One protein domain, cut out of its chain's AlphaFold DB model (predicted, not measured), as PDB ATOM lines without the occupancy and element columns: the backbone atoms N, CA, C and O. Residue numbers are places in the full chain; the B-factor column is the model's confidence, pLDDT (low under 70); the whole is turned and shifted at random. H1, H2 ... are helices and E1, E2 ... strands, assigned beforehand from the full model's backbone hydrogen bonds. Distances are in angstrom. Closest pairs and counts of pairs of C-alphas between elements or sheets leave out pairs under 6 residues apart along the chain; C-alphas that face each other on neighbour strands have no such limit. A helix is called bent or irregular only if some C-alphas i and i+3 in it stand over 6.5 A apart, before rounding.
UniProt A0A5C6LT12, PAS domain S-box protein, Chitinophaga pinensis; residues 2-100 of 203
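Overview. This is residues 2 to 100 of the 203 residues of the protein "PAS domain S-box protein" of Chitinophaga pinensis (UniProt A0A5C6LT12). A twisted sheet of four strands forms a wall, with H1 and the short H2 over one face, H3 beside H1, and the other face bare. Beyond this body H4 sticks out with its residues 90 to 98, as do residues 99 and 100. The printed part has 99 residues, with four named helices and four named strands in the order H1 E1 E2 H2 H3 E3 E4 H4. The sheet, E1 E2 E4 E3, is antiparallel; the class is mixed, helices and strands. The whole is only just compact, close to loose, with a radius of gyration of the C-alphas of 15.1 A and spans of 41 by 33 by 25 A.

Arrangement. Start at H1, residues 2 to 11, on the sheet over E2, residues 30 to 38, at a height of 10.2 A. E1, residues 16 to 23, forms a hairpin with E2; look at N 18 and O 35, 2.8 A apart. H2, residues 41 to 46, is on the same face as H1. H3, residues 50 to 56, touches H1, closest at the C-alphas of Glu 3 and Asn 50, 6.0 A, and only grazes the sheet. E3, residues 60 to 66, forms a hairpin with E4, residues 69 to 77, where N 64 and O 71 are 2.8 A apart. E4 is also antiparallel to E2, with N 34 and O 74 2.9 A apart. E2, H2 H3 and E3 make a split strand-helix-strand unit, two strands running the same way with E4 between them, its crossover right-handed. H4, residues 86 to 98, is not on the sheet and is apart from H1. Every O i to N i+4 pair is within hydrogen-bond range in H1 and H4; H3 has 2 of 3, and H2 0 of 2 with 1 of 3 O i to N i+3 pairs.

Along the chain. Find C-alpha 2 at (159.136, 220.509, 195.583), where H1 begins and runs 14.3 A. E1 runs 21.9 A, E2 25.4 A, E3 18.9 A and E4 26.1 A. H2 is irregular, C-alphas 41 and 44 being 7.1 A apart. H4 runs 18.2 A to C-alpha 98 at (181.211, 216.568, 194.994).

Size, cuts and confidence. The C-alphas of Glu 45 and Ser 87 are the two farthest apart, 41.4 A. The printed part has no cut, and no link is long. Look for pLDDT under 70 at residue 25, residues 41 to 42, 44 to 54, 80 to 83 and 96 to 100.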
ATOM      1  N   SER A   2     159.123 221.254 194.301       71.50
ATOM      2  CA  SER A   2     159.136 220.509 195.583       71.50
ATOM      3  C   SER A   2     157.984 219.501 195.745       71.50
ATOM      4  O   SER A   2     158.241 218.366 196.127       71.50
ATOM      5  N   GLU A   3     156.754 219.860 195.358       75.56
ATOM      6  CA  GLU A   3     155.602 218.943 195.450       75.56
ATOM      7  C   GLU A   3     155.683 217.750 194.487       75.56
ATOM      8  O   GLU A   3     155.389 216.623 194.874       75.56
ATOM      9  N   VAL A   4     156.159 217.959 193.252       77.25
ATOM     10  CA  VAL A   4     156.358 216.858 192.288       77.25
ATOM     11  C   VAL A   4     157.444 215.911 192.790       77.25
ATOM     12  O   VAL A   4     157.261 214.700 192.750       77.25
ATOM     13  N   ALA A   5     158.547 216.450 193.315       78.00
ATOM     14  CA  ALA A   5     159.618 215.640 193.887       78.00
ATOM     15  C   ALA A   5     159.139 214.843 195.112       78.00
ATOM     16  O   ALA A   5     159.414 213.652 195.197       78.00
ATOM     17  N   ARG A   6     158.387 215.465 196.030       77.50
ATOM     18  CA  ARG A   6     157.848 214.790 197.220       77.50
ATOM     19  C   ARG A   6     156.896 213.656 196.846       77.50
ATOM     20  O   ARG A   6     157.078 212.545 197.328       77.50
ATOM     21  N   HIS A   7     155.946 213.914 195.946       78.50
ATOM     22  CA  HIS A   7     154.999 212.905 195.459       78.50
ATOM     23  C   HIS A   7     155.712 211.689 194.861       78.50
ATOM     24  O   HIS A   7     155.354 210.542 195.109       78.50
ATOM     25  N   VAL A   8     156.757 211.950 194.084       80.88
ATOM     26  CA  VAL A   8     157.553 210.924 193.417       80.88
ATOM     27  C   VAL A   8     158.441 210.155 194.401       80.88
ATOM     28  O   VAL A   8     158.620 208.956 194.244       80.88
ATOM     29  N   ILE A   9     158.962 210.801 195.444       80.94
ATOM     30  CA  ILE A   9     159.689 210.113 196.523       80.94
ATOM     31  C   ILE A   9     158.753 209.187 197.311       80.94
ATOM     32  O   ILE A   9     159.159 208.104 197.719       80.94
ATOM     33  N   GLU A  10     157.510 209.610 197.534       80.06
ATOM     34  CA  GLU A  10     156.551 208.883 198.370       80.06
ATOM     35  C   GLU A  10     155.882 207.707 197.642       80.06
ATOM     36  O   GLU A  10     155.654 206.655 198.238       80.06
ATOM     37  N   TYR A  11     155.576 207.869 196.352       80.38
ATOM     38  CA  TYR A  11     154.796 206.895 195.575       80.38
ATOM     39  C   TYR A  11     155.535 206.310 194.367       80.38
ATOM     40  O   TYR A  11     154.993 205.450 193.661       80.38
ATOM     41  N   GLY A  12     156.748 206.786 194.100       77.94
ATOM     42  CA  GLY A  12     157.564 206.325 192.990       77.94
ATOM     43  C   GLY A  12     158.304 205.029 193.278       77.94
ATOM     44  O   GLY A  12     158.459 204.611 194.423       77.94
ATOM     45  N   TYR A  13     158.759 204.369 192.212       76.69
ATOM     46  CA  TYR A  13     159.472 203.090 192.326       76.69
ATOM     47  C   TYR A  13     160.937 203.186 191.893       76.69
ATOM     48  O   TYR A  13     161.801 202.552 192.486       76.69
ATOM     49  N   ASN A  14     161.227 203.968 190.851       81.75
ATOM     50  CA  ASN A  14     162.585 204.193 190.339       81.75
ATOM     51  C   ASN A  14     162.634 205.523 189.599       81.75
ATOM     52  O   ASN A  14     162.883 205.589 188.392       81.75
ATOM     53  N   ALA A  15     162.304 206.577 190.329       84.31
ATOM     54  CA  ALA A  15     162.207 207.880 189.731       84.31
ATOM     55  C   ALA A  15     163.577 208.500 189.468       84.31
ATOM     56  O   ALA A  15     164.475 208.451 190.308       84.31
ATOM     57  N   VAL A  16     163.712 209.134 188.309       87.19
ATOM     58  CA  VAL A  16     164.902 209.885 187.917       87.19
ATOM     59  C   VAL A  16     164.496 211.325 187.652       87.19
ATOM     60  O   VAL A  16     163.592 211.579 186.857       87.19
ATOM     61  N   LEU A  17     165.181 212.267 188.301       86.75
ATOM     62  CA  LEU A  17     165.095 213.685 187.975       86.75
ATOM     63  C   LEU A  17     166.216 214.043 186.997       86.75
ATOM     64  O   LEU A  17     167.396 213.898 187.304       86.75
ATOM     65  N   LEU A  18     165.833 214.555 185.836       88.50
ATOM     66  CA  LEU A  18     166.722 215.144 184.849       88.50
ATOM     67  C   LEU A  18     166.570 216.661 184.902       88.50
ATOM     68  O   LEU A  18     165.467 217.188 184.756       88.50
ATOM     69  N   LEU A  19     167.684 217.359 185.100       87.25
ATOM     70  CA  LEU A  19     167.759 218.812 185.008       87.25
ATOM     71  C   LEU A  19     168.527 219.181 183.743       87.25
ATOM     72  O   LEU A  19     169.567 218.595 183.448       87.25
ATOM     73  N   GLY A  20     168.021 220.150 182.994       86.88
ATOM     74  CA  GLY A  20     168.639 220.577 181.748       86.88
ATOM     75  C   GLY A  20     168.207 221.972 181.337       86.88
ATOM     76  O   GLY A  20     167.373 222.602 181.981       86.88
ATOM     77  N   ILE A  21     168.783 222.459 180.245       86.31
ATOM     78  CA  ILE A  21     168.397 223.728 179.636       86.31
ATOM     79  C   ILE A  21     168.052 223.451 178.178       86.31
ATOM     80  O   ILE A  21     168.863 222.877 177.452       86.31
ATOM     81  N   ARG A  22     166.866 223.873 177.737       85.38
ATOM     82  CA  ARG A  22     166.514 223.926 176.317       85.38
ATOM     83  C   ARG A  22     166.850 225.308 175.789       85.38
ATOM     84  O   ARG A  22     166.296 226.307 176.242       85.38
ATOM     85  N   ALA A  23     167.762 225.337 174.833       79.69
ATOM     86  CA  ALA A  23     168.076 226.502 174.031       79.69
ATOM     87  C   ALA A  23     168.197 226.023 172.584       79.69
ATOM     88  O   ALA A  23     169.051 225.185 172.293       79.69
ATOM     89  N   ASP A  24     167.324 226.507 171.705       75.00
ATOM     90  CA  ASP A  24     167.445 226.268 170.268       75.00
ATOM     91  C   ASP A  24     168.231 227.434 169.646       75.00
ATOM     92  O   ASP A  24     168.172 228.568 170.109       75.00
ATOM     93  N   ILE A  25     168.993 227.161 168.589       68.56
ATOM     94  CA  ILE A  25     169.653 228.198 167.787       68.56
ATOM     95  C   ILE A  25     168.599 229.042 167.046       68.56
ATOM     96  O   ILE A  25     168.845 230.207 166.737       68.56
ATOM     97  N   LYS A  26     167.430 228.457 166.755       71.62
ATOM     98  CA  LYS A  26     166.326 229.083 166.016       71.62
ATOM     99  C   LYS A  26     165.269 229.739 166.907       71.62
ATOM    100  O   LYS A  26     164.522 230.574 166.404       71.62
ATOM    101  N   ASP A  27     165.203 229.378 168.188       73.81
ATOM    102  CA  ASP A  27     164.248 229.932 169.153       73.81
ATOM    103  C   ASP A  27     164.981 230.880 170.118       73.81
ATOM    104  O   ASP A  27     165.912 230.452 170.807       73.81
ATOM    105  N   PRO A  28     164.611 232.172 170.183       74.06
ATOM    106  CA  PRO A  28     165.202 233.087 171.154       74.06
ATOM    107  C   PRO A  28     164.854 232.725 172.607       74.06
ATOM    108  O   PRO A  28     165.540 233.190 173.524       74.06
ATOM    109  N   GLU A  29     163.810 231.926 172.842       82.06
ATOM    110  CA  GLU A  29     163.382 231.534 174.177       82.06
ATOM    111  C   GLU A  29     164.206 230.368 174.730       82.06
ATOM    112  O   GLU A  29     164.458 229.352 174.082       82.06
ATOM    113  N   LYS A  30     164.627 230.515 175.986       85.31
ATOM    114  CA  LYS A  30     165.408 229.510 176.706       85.31
ATOM    115  C   LYS A  30     164.630 229.055 177.919       85.31
ATOM    116  O   LYS A  30     164.049 229.881 178.621       85.31
ATOM    117  N   PHE A  31     164.670 227.760 178.194       87.31
ATOM    118  CA  PHE A  31     163.933 227.164 179.301       87.31
ATOM    119  C   PHE A  31     164.861 226.334 180.171       87.31
ATOM    120  O   PHE A  31     165.628 225.518 179.664       87.31
ATOM    121  N   LEU A  32     164.767 226.512 181.484       88.88
ATOM    122  CA  LEU A  32     165.234 225.522 182.438       88.88
ATOM    123  C   LEU A  32     164.201 224.397 182.472       88.88
ATOM    124  O   LEU A  32     163.016 224.647 182.680       88.88
ATOM    125  N   ILE A  33     164.653 223.169 182.260       90.12
ATOM    126  CA  ILE A  33     163.805 221.986 182.232       90.12
ATOM    127  C   ILE A  33     164.131 221.123 183.438       90.12
ATOM    128  O   ILE A  33     165.286 220.779 183.686       90.12
ATOM    129  N   ALA A  34     163.083 220.737 184.149       90.81
ATOM    130  CA  ALA A  34     163.117 219.673 185.124       90.81
ATOM    131  C   ALA A  34     162.143 218.581 184.704       90.81
ATOM    132  O   ALA A  34     160.942 218.814 184.576       90.81
ATOM    133  N   ARG A  35     162.667 217.380 184.495       90.38
ATOM    134  CA  ARG A  35     161.906 216.243 184.003       90.38
ATOM    135  C   ARG A  35     162.019 215.084 184.968       90.38
ATOM    136  O   ARG A  35     163.121 214.653 185.285       90.38
ATOM    137  N   VAL A  36     160.883 214.586 185.424       89.19
ATOM    138  CA  VAL A  36     160.805 213.428 186.308       89.19
ATOM    139  C   VAL A  36     160.292 212.241 185.512       89.19
ATOM    140  O   VAL A  36     159.216 212.309 184.928       89.19
ATOM    141  N   LEU A  37     161.075 211.169 185.495       88.06
ATOM    142  CA  LEU A  37     160.749 209.905 184.844       88.06
ATOM    143  C   LEU A  37     160.520 208.853 185.918       88.06
ATOM    144  O   LEU A  37     161.422 208.620 186.715       88.06
ATOM    145  N   ASP A  38     159.369 208.191 185.921       86.06
ATOM    146  CA  ASP A  38     159.083 207.081 186.831       86.06
ATOM    147  C   ASP A  38     158.497 205.900 186.064       86.06
ATOM    148  O   ASP A  38     157.605 206.071 185.241       86.06
ATOM    149  N   ARG A  39     158.963 204.682 186.353       83.50
ATOM    150  CA  ARG A  39     158.439 203.450 185.741       83.50
ATOM    151  C   ARG A  39     157.051 203.066 186.260       83.50
ATOM    152  O   ARG A  39     156.397 202.216 185.661       83.50
ATOM    153  N   ASN A  40     156.596 203.655 187.366       78.50
ATOM    154  CA  ASN A  40     155.271 203.406 187.915       78.50
ATOM    155  C   ASN A  40     154.186 204.141 187.105       78.50
ATOM    156  O   ASN A  40     154.007 205.347 187.249       78.50
ATOM    157  N   ILE A  41     153.414 203.404 186.304       69.38
ATOM    158  CA  ILE A  41     152.286 203.935 185.514       69.38
ATOM    159  C   ILE A  41     151.093 204.398 186.373       69.38
ATOM    160  O   ILE A  41     150.313 205.248 185.939       69.38
ATOM    161  N   ASN A  42     150.986 203.908 187.613       68.56
ATOM    162  CA  ASN A  42     149.913 204.252 188.551       68.56
ATOM    163  C   ASN A  42     150.284 205.424 189.465       68.56
ATOM    164  O   ASN A  42     149.489 205.811 190.319       68.56
ATOM    165  N   LEU A  43     151.455 206.049 189.264       70.88
ATOM    166  CA  LEU A  43     151.872 207.235 190.017       70.88
ATOM    167  C   LEU A  43     150.793 208.333 189.981       70.88
ATOM    168  O   LEU A  43     150.659 209.082 190.942       70.88
ATOM    169  N   THR A  44     149.993 208.373 188.904       65.19
ATOM    170  CA  THR A  44     148.891 209.323 188.674       65.19
ATOM    171  C   THR A  44     147.571 209.040 189.387       65.19
ATOM    172  O   THR A  44     146.760 209.955 189.486       65.19
ATOM    173  N   GLU A  45     147.338 207.848 189.936       66.06
ATOM    174  CA  GLU A  45     146.070 207.551 190.630       66.06
ATOM    175  C   GLU A  45     145.928 208.326 191.951       66.06
ATOM    176  O   GLU A  45     144.819 208.557 192.427       66.06
ATOM    177  N   LYS A  46     147.051 208.793 192.514       63.72
ATOM    178  CA  LYS A  46     147.115 209.605 193.741       63.72
ATOM    179  C   LYS A  46     147.456 211.084 193.491       63.72
ATOM    180  O   LYS A  46     147.735 211.808 194.438       63.72
ATOM    181  N   ILE A  47     147.463 211.553 192.237       61.66
ATOM    182  CA  ILE A  47     148.041 212.861 191.837       61.66
ATOM    183  C   ILE A  47     147.135 214.089 192.081       61.66
ATOM    184  O   ILE A  47     147.519 215.217 191.781       61.66
ATOM    185  N   ASN A  48     145.953 213.916 192.666       60.66
ATOM    186  CA  ASN A  48     144.828 214.826 192.428       60.66
ATOM    187  C   ASN A  48     144.997 216.308 192.846       60.66
ATOM    188  O   ASN A  48     144.455 217.155 192.141       60.66
ATOM    189  N   GLU A  49     145.751 216.673 193.892       60.03
ATOM    190  CA  GLU A  49     145.802 218.084 194.357       60.03
ATOM    191  C   GLU A  49     147.202 218.727 194.334       60.03
ATOM    192  O   GLU A  49     147.360 219.861 193.871       60.03
ATOM    193  N   ASN A  50     148.252 218.005 194.731       58.69
ATOM    194  CA  ASN A  50     149.596 218.582 194.913       58.69
ATOM    195  C   ASN A  50     150.281 218.997 193.592       58.69
ATOM    196  O   ASN A  50     151.096 219.923 193.556       58.69
ATOM    197  N   LEU A  51     149.919 218.366 192.468       64.62
ATOM    198  CA  LEU A  51     150.475 218.693 191.147       64.62
ATOM    199  C   LEU A  51     149.908 219.997 190.563       64.62
ATOM    200  O   LEU A  51     150.595 220.689 189.808       64.62
ATOM    201  N   VAL A  52     148.675 220.362 190.938       63.00
ATOM    202  CA  VAL A  52     148.024 221.605 190.491       63.00
ATOM    203  C   VAL A  52     148.836 222.818 190.943       63.00
ATOM    204  O   VAL A  52     148.967 223.793 190.203       63.00
ATOM    205  N   TYR A  53     149.447 222.737 192.128       68.56
ATOM    206  CA  TYR A  53     150.312 223.791 192.643       68.56
ATOM    207  C   TYR A  53     151.620 223.900 191.854       68.56
ATOM    208  O   TYR A  53     152.046 224.999 191.503       68.56
ATOM    209  N   ALA A  54     152.231 222.766 191.496       68.06
ATOM    210  CA  ALA A  54     153.447 222.758 190.687       68.06
ATOM    211  C   ALA A  54     153.234 223.394 189.306       68.06
ATOM    212  O   ALA A  54     154.101 224.141 188.859       68.06
ATOM    213  N   LYS A  55     152.065 223.177 188.686       76.75
ATOM    214  CA  LYS A  55     151.675 223.804 187.413       76.75
ATOM    215  C   LYS A  55     151.577 225.335 187.490       76.75
ATOM    216  O   LYS A  55     151.784 225.993 186.482       76.75
ATOM    217  N   ARG A  56     151.280 225.915 188.660       79.19
ATOM    218  CA  ARG A  56     151.202 227.383 188.839       79.19
ATOM    219  C   ARG A  56     152.565 228.069 188.924       79.19
ATOM    220  O   ARG A  56     152.632 229.283 188.782       79.19
ATOM    221  N   LEU A  57     153.625 227.315 189.205       81.38
ATOM    222  CA  LEU A  57     154.967 227.846 189.473       81.38
ATOM    223  C   LEU A  57     155.908 227.762 188.267       81.38
ATOM    224  O   LEU A  57     157.083 228.103 188.389       81.38
ATOM    225  N   VAL A  58     155.428 227.245 187.137       84.94
ATOM    226  CA  VAL A  58     156.224 226.971 185.939       84.94
ATOM    227  C   VAL A  58     155.500 227.515 184.715       84.94
ATOM    228  O   VAL A  58     154.271 227.567 184.699       84.94
ATOM    229  N   ASP A  59     156.252 227.909 183.692       88.19
ATOM    230  CA  ASP A  59     155.688 228.446 182.452       88.19
ATOM    231  C   ASP A  59     155.024 227.351 181.619       88.19
ATOM    232  O   ASP A  59     153.970 227.573 181.024       88.19
ATOM    233  N   GLN A  60     155.622 226.155 181.592       88.38
ATOM    234  CA  GLN A  60     155.028 224.988 180.944       88.38
ATOM    235  C   GLN A  60     155.090 223.761 181.847       88.38
ATOM    236  O   GLN A  60     156.053 223.530 182.579       88.38
ATOM    237  N   PHE A  61     154.028 222.964 181.780       88.81
ATOM    238  CA  PHE A  61     153.880 221.735 182.540       88.81
ATOM    239  C   PHE A  61     153.238 220.672 181.652       88.81
ATOM    240  O   PHE A  61     152.103 220.862 181.206       88.81
ATOM    241  N   THR A  62     153.924 219.551 181.438       87.62
ATOM    242  CA  THR A  62     153.370 218.381 180.745       87.62
ATOM    243  C   THR A  62     153.466 217.137 181.616       87.62
ATOM    244  O   THR A  62     154.366 216.995 182.449       87.62
ATOM    245  N   LEU A  63     152.492 216.250 181.445       86.25
ATOM    246  CA  LEU A  63     152.476 214.930 182.049       86.25
ATOM    247  C   LEU A  63     152.101 213.942 180.958       86.25
ATOM    248  O   LEU A  63     150.958 213.928 180.502       86.25
ATOM    249  N   ASP A  64     153.064 213.114 180.585       85.88
ATOM    250  CA  ASP A  64     152.943 212.149 179.511       85.88
ATOM    251  C   ASP A  64     153.016 210.732 180.085       85.88
ATOM    252  O   ASP A  64     153.850 210.407 180.934       85.88
ATOM    253  N   ARG A  65     152.097 209.874 179.639       84.12
ATOM    254  CA  ARG A  65     152.119 208.440 179.941       84.12
ATOM    255  C   ARG A  65     152.703 207.731 178.734       84.12
ATOM    256  O   ARG A  65     152.127 207.773 177.652       84.12
ATOM    257  N   THR A  66     153.846 207.096 178.928       78.12
ATOM    258  CA  THR A  66     154.541 206.322 177.900       78.12
ATOM    259  C   THR A  66     154.536 204.846 178.280       78.12
ATOM    260  O   THR A  66     154.329 204.490 179.440       78.12
ATOM    261  N   ASP A  67     154.870 203.976 177.331       75.94
ATOM    262  CA  ASP A  67     155.044 202.538 177.585       75.94
ATOM    263  C   ASP A  67     156.138 202.243 178.633       75.94
ATOM    264  O   ASP A  67     156.211 201.149 179.189       75.94
ATOM    265  N   LYS A  68     157.012 203.223 178.909       75.38
ATOM    266  CA  LYS A  68     158.123 203.133 179.866       75.38
ATOM    267  C   LYS A  68     157.784 203.696 181.249       75.38
ATOM    268  O   LYS A  68     158.638 203.627 182.134       75.38
ATOM    269  N   GLY A  69     156.577 204.236 181.432       82.94
ATOM    270  CA  GLY A  69     156.133 204.862 182.670       82.94
ATOM    271  C   GLY A  69     155.617 206.288 182.475       82.94
ATOM    272  O   GLY A  69     155.184 206.670 181.387       82.94
ATOM    273  N   ILE A  70     155.651 207.077 183.542       86.69
ATOM    274  CA  ILE A  70     155.192 208.466 183.563       86.69
ATOM    275  C   ILE A  70     156.377 209.418 183.414       86.69
ATOM    276  O   ILE A  70     157.409 209.267 184.066       86.69
ATOM    277  N   GLU A  71     156.187 210.433 182.580       89.12
ATOM    278  CA  GLU A  71     157.103 211.546 182.380       89.12
ATOM    279  C   GLU A  71     156.399 212.848 182.768       89.12
ATOM    280  O   GLU A  71     155.390 213.224 182.179       89.12
ATOM    281  N   ILE A  72     156.917 213.540 183.782       88.62
ATOM    282  CA  ILE A  72     156.446 214.867 184.187       88.62
ATOM    283  C   ILE A  72     157.510 215.877 183.778       88.62
ATOM    284  O   ILE A  72     158.620 215.842 184.310       88.62
ATOM    285  N   THR A  73     157.179 216.797 182.874       90.06
ATOM    286  CA  THR A  73     158.084 217.869 182.444       90.06
ATOM    287  C   THR A  73     157.608 219.213 182.978       90.06
ATOM    288  O   THR A  73     156.465 219.619 182.786       90.06
ATOM    289  N   MET A  74     158.510 219.913 183.658       91.06
ATOM    290  CA  MET A  74     158.346 221.272 184.156       91.06
ATOM    291  C   MET A  74     159.349 222.173 183.442       91.06
ATOM    292  O   MET A  74     160.551 221.908 183.485       91.06
ATOM    293  N   GLU A  75     158.867 223.245 182.826       90.69
ATOM    294  CA  GLU A  75     159.708 224.205 182.118       90.69
ATOM    295  C   GLU A  75     159.535 225.598 182.704       90.69
ATOM    296  O   GLU A  75     158.418 226.095 182.860       90.69
ATOM    297  N   PHE A  76     160.660 226.230 183.012       89.38
ATOM    298  CA  PHE A  76     160.724 227.598 183.494       89.38
ATOM    299  C   PHE A  76     161.468 228.451 182.475       89.38
ATOM    300  O   PHE A  76     162.626 228.180 182.146       89.38
ATOM    301  N   LYS A  77     160.806 229.477 181.958       87.94
ATOM    302  CA  LYS A  77     161.355 230.407 180.981       87.94
ATOM    303  C   LYS A  77     162.443 231.234 181.644       87.94
ATOM    304  O   LYS A  77     162.244 231.836 182.692       87.94
ATOM    305  N   ILE A  78     163.611 231.285 181.020       86.12
ATOM    306  CA  ILE A  78     164.731 232.094 181.492       86.12
ATOM    307  C   ILE A  78     164.530 233.516 180.950       86.12
ATOM    308  O   ILE A  78     164.629 233.716 179.737       86.12
ATOM    309  N   PRO A  79     164.242 234.520 181.801       77.06
ATOM    310  CA  PRO A  79     164.017 235.879 181.332       77.06
ATOM    311  C   PRO A  79     165.321 236.532 180.840       77.06
ATOM    312  O   PRO A  79     166.347 236.545 181.530       77.06
ATOM    313  N   GLY A  80     165.251 237.134 179.650       69.19
ATOM    314  CA  GLY A  80     166.311 237.950 179.048       69.19
ATOM    315  C   GLY A  80     167.321 237.190 178.176       69.19
ATOM    316  O   GLY A  80     167.320 235.967 178.082       69.19
ATOM    317  N   VAL A  81     168.239 237.936 177.545       62.75
ATOM    318  CA  VAL A  81     169.293 237.413 176.641       62.75
ATOM    319  C   VAL A  81     170.476 236.835 177.434       62.75
ATOM    320  O   VAL A  81     171.644 237.037 177.099       62.75
ATOM    321  N   GLN A  82     170.206 236.137 178.539       65.94
ATOM    322  CA  GLN A  82     171.276 235.577 179.357       65.94
ATOM    323  C   GLN A  82     172.055 234.547 178.534       65.94
ATOM    324  O   GLN A  82     171.503 233.599 177.955       65.94
ATOM    325  N   ARG A  83     173.366 234.773 178.419       67.00
ATOM    326  CA  ARG A  83     174.264 233.858 177.723       67.00
ATOM    327  C   ARG A  83     174.486 232.659 178.634       67.00
ATOM    328  O   ARG A  83     174.971 232.805 179.751       67.00
ATOM    329  N   ILE A  84     174.113 231.481 178.152       71.00
ATOM    330  CA  ILE A  84     174.397 230.231 178.847       71.00
ATOM    331  C   ILE A  84     175.897 229.978 178.691       71.00
ATOM    332  O   ILE A  84     176.405 229.961 177.569       71.00
ATOM    333  N   ILE A  85     176.608 229.852 179.810       78.19
ATOM    334  CA  ILE A  85     178.058 229.650 179.836       78.19
ATOM    335  C   ILE A  85     178.320 228.200 180.243       78.19
ATOM    336  O   ILE A  85     178.070 227.835 181.390       78.19
ATOM    337  N   SER A  86     178.847 227.388 179.325       76.00
ATOM    338  CA  SER A  86     179.084 225.956 179.564       76.00
ATOM    339  C   SER A  86     180.007 225.694 180.755       76.00
ATOM    340  O   SER A  86     179.717 224.817 181.558       76.00
ATOM    341  N   SER A  87     181.039 226.519 180.962       78.62
ATOM    342  CA  SER A  87     181.933 226.374 182.120       78.62
ATOM    343  C   SER A  87     181.227 226.589 183.463       78.62
ATOM    344  O   SER A  87     181.571 225.945 184.449       78.62
ATOM    345  N   ARG A  88     180.198 227.449 183.520       77.75
ATOM    346  CA  ARG A  88     179.365 227.595 184.725       77.75
ATOM    347  C   ARG A  88     178.475 226.379 184.957       77.75
ATOM    348  O   ARG A  88     178.265 226.010 186.107       77.75
ATOM    349  N   ILE A  89     177.968 225.766 183.886       78.50
ATOM    350  CA  ILE A  89     177.189 224.523 183.975       78.50
ATOM    351  C   ILE A  89     178.073 223.392 184.499       78.50
ATOM    352  O   ILE A  89     177.671 222.694 185.420       78.50
ATOM    353  N   GLU A  90     179.286 223.243 183.970       80.12
ATOM    354  CA  GLU A  90     180.242 222.226 184.424       80.12
ATOM    355  C   GLU A  90     180.624 222.411 185.897       80.12
ATOM    356  O   GLU A  90     180.636 221.441 186.652       80.12
ATOM    357  N   GLN A  91     180.853 223.654 186.338       79.44
ATOM    358  CA  GLN A  91     181.071 223.965 187.755       79.44
ATOM    359  C   GLN A  91     179.877 223.557 188.623       79.44
ATOM    360  O   GLN A  91     180.065 222.962 189.680       79.44
ATOM    361  N   TRP A  92     178.654 223.844 188.172       76.94
ATOM    362  CA  TRP A  92     177.432 223.430 188.861       76.94
ATOM    363  C   TRP A  92     177.314 221.905 188.949       76.94
ATOM    364  O   TRP A  92     177.130 221.375 190.039       76.94
ATOM    365  N   ILE A  93     177.483 221.186 187.836       78.12
ATOM    366  CA  ILE A  93     177.441 219.714 187.799       78.12
ATOM    367  C   ILE A  93     178.498 219.119 188.737       78.12
ATOM    368  O   ILE A  93     178.213 218.179 189.482       78.12
ATOM    369  N   SER A  94     179.709 219.683 188.730       77.31
ATOM    370  CA  SER A  94     180.785 219.260 189.623       77.31
ATOM    371  C   SER A  94     180.433 219.511 191.088       77.31
ATOM    372  O   SER A  94     180.663 218.619 191.895       77.31
ATOM    373  N   ALA A  95     179.834 220.654 191.435       72.50
ATOM    374  CA  ALA A  95     179.389 220.932 192.800       72.50
ATOM    375  C   ALA A  95     178.359 219.894 193.282       72.50
ATOM    376  O   ALA A  95     178.555 219.298 194.336       72.50
ATOM    377  N   PHE A  96     177.347 219.577 192.465       66.06
ATOM    378  CA  PHE A  96     176.352 218.538 192.782       66.06
ATOM    379  C   PHE A  96     176.937 217.124 192.899       66.06
ATOM    380  O   PHE A  96     176.369 216.287 193.592       66.06
ATOM    381  N   SER A  97     178.043 216.838 192.208       67.31
ATOM    382  CA  SER A  97     178.693 215.519 192.253       67.31
ATOM    383  C   SER A  97     179.683 215.385 193.417       67.31
ATOM    384  O   SER A  97     179.992 214.269 193.832       67.31
ATOM    385  N   VAL A  98     180.215 216.508 193.911       65.56
ATOM    386  CA  VAL A  98     181.211 216.568 194.994       65.56
ATOM    387  C   VAL A  98     180.546 216.742 196.360       65.56
ATOM    388  O   VAL A  98     181.031 216.187 197.348       65.56
ATOM    389  N   GLU A  99     179.435 217.476 196.440       58.91
ATOM    390  CA  GLU A  99     178.637 217.565 197.662       58.91
ATOM    391  C   GLU A  99     177.970 216.210 197.936       58.91
ATOM    392  O   GLU A  99     177.080 215.772 197.206       58.91
ATOM    393  N   GLN A 100     178.398 215.517 198.999       56.44
ATOM    394  CA  GLN A 100     177.664 214.347 199.478       56.44
ATOM    395  C   GLN A 100     176.230 214.783 199.805       56.44
ATOM    396  O   GLN A 100     176.069 215.780 200.517       56.44
TER     397      GLN A 100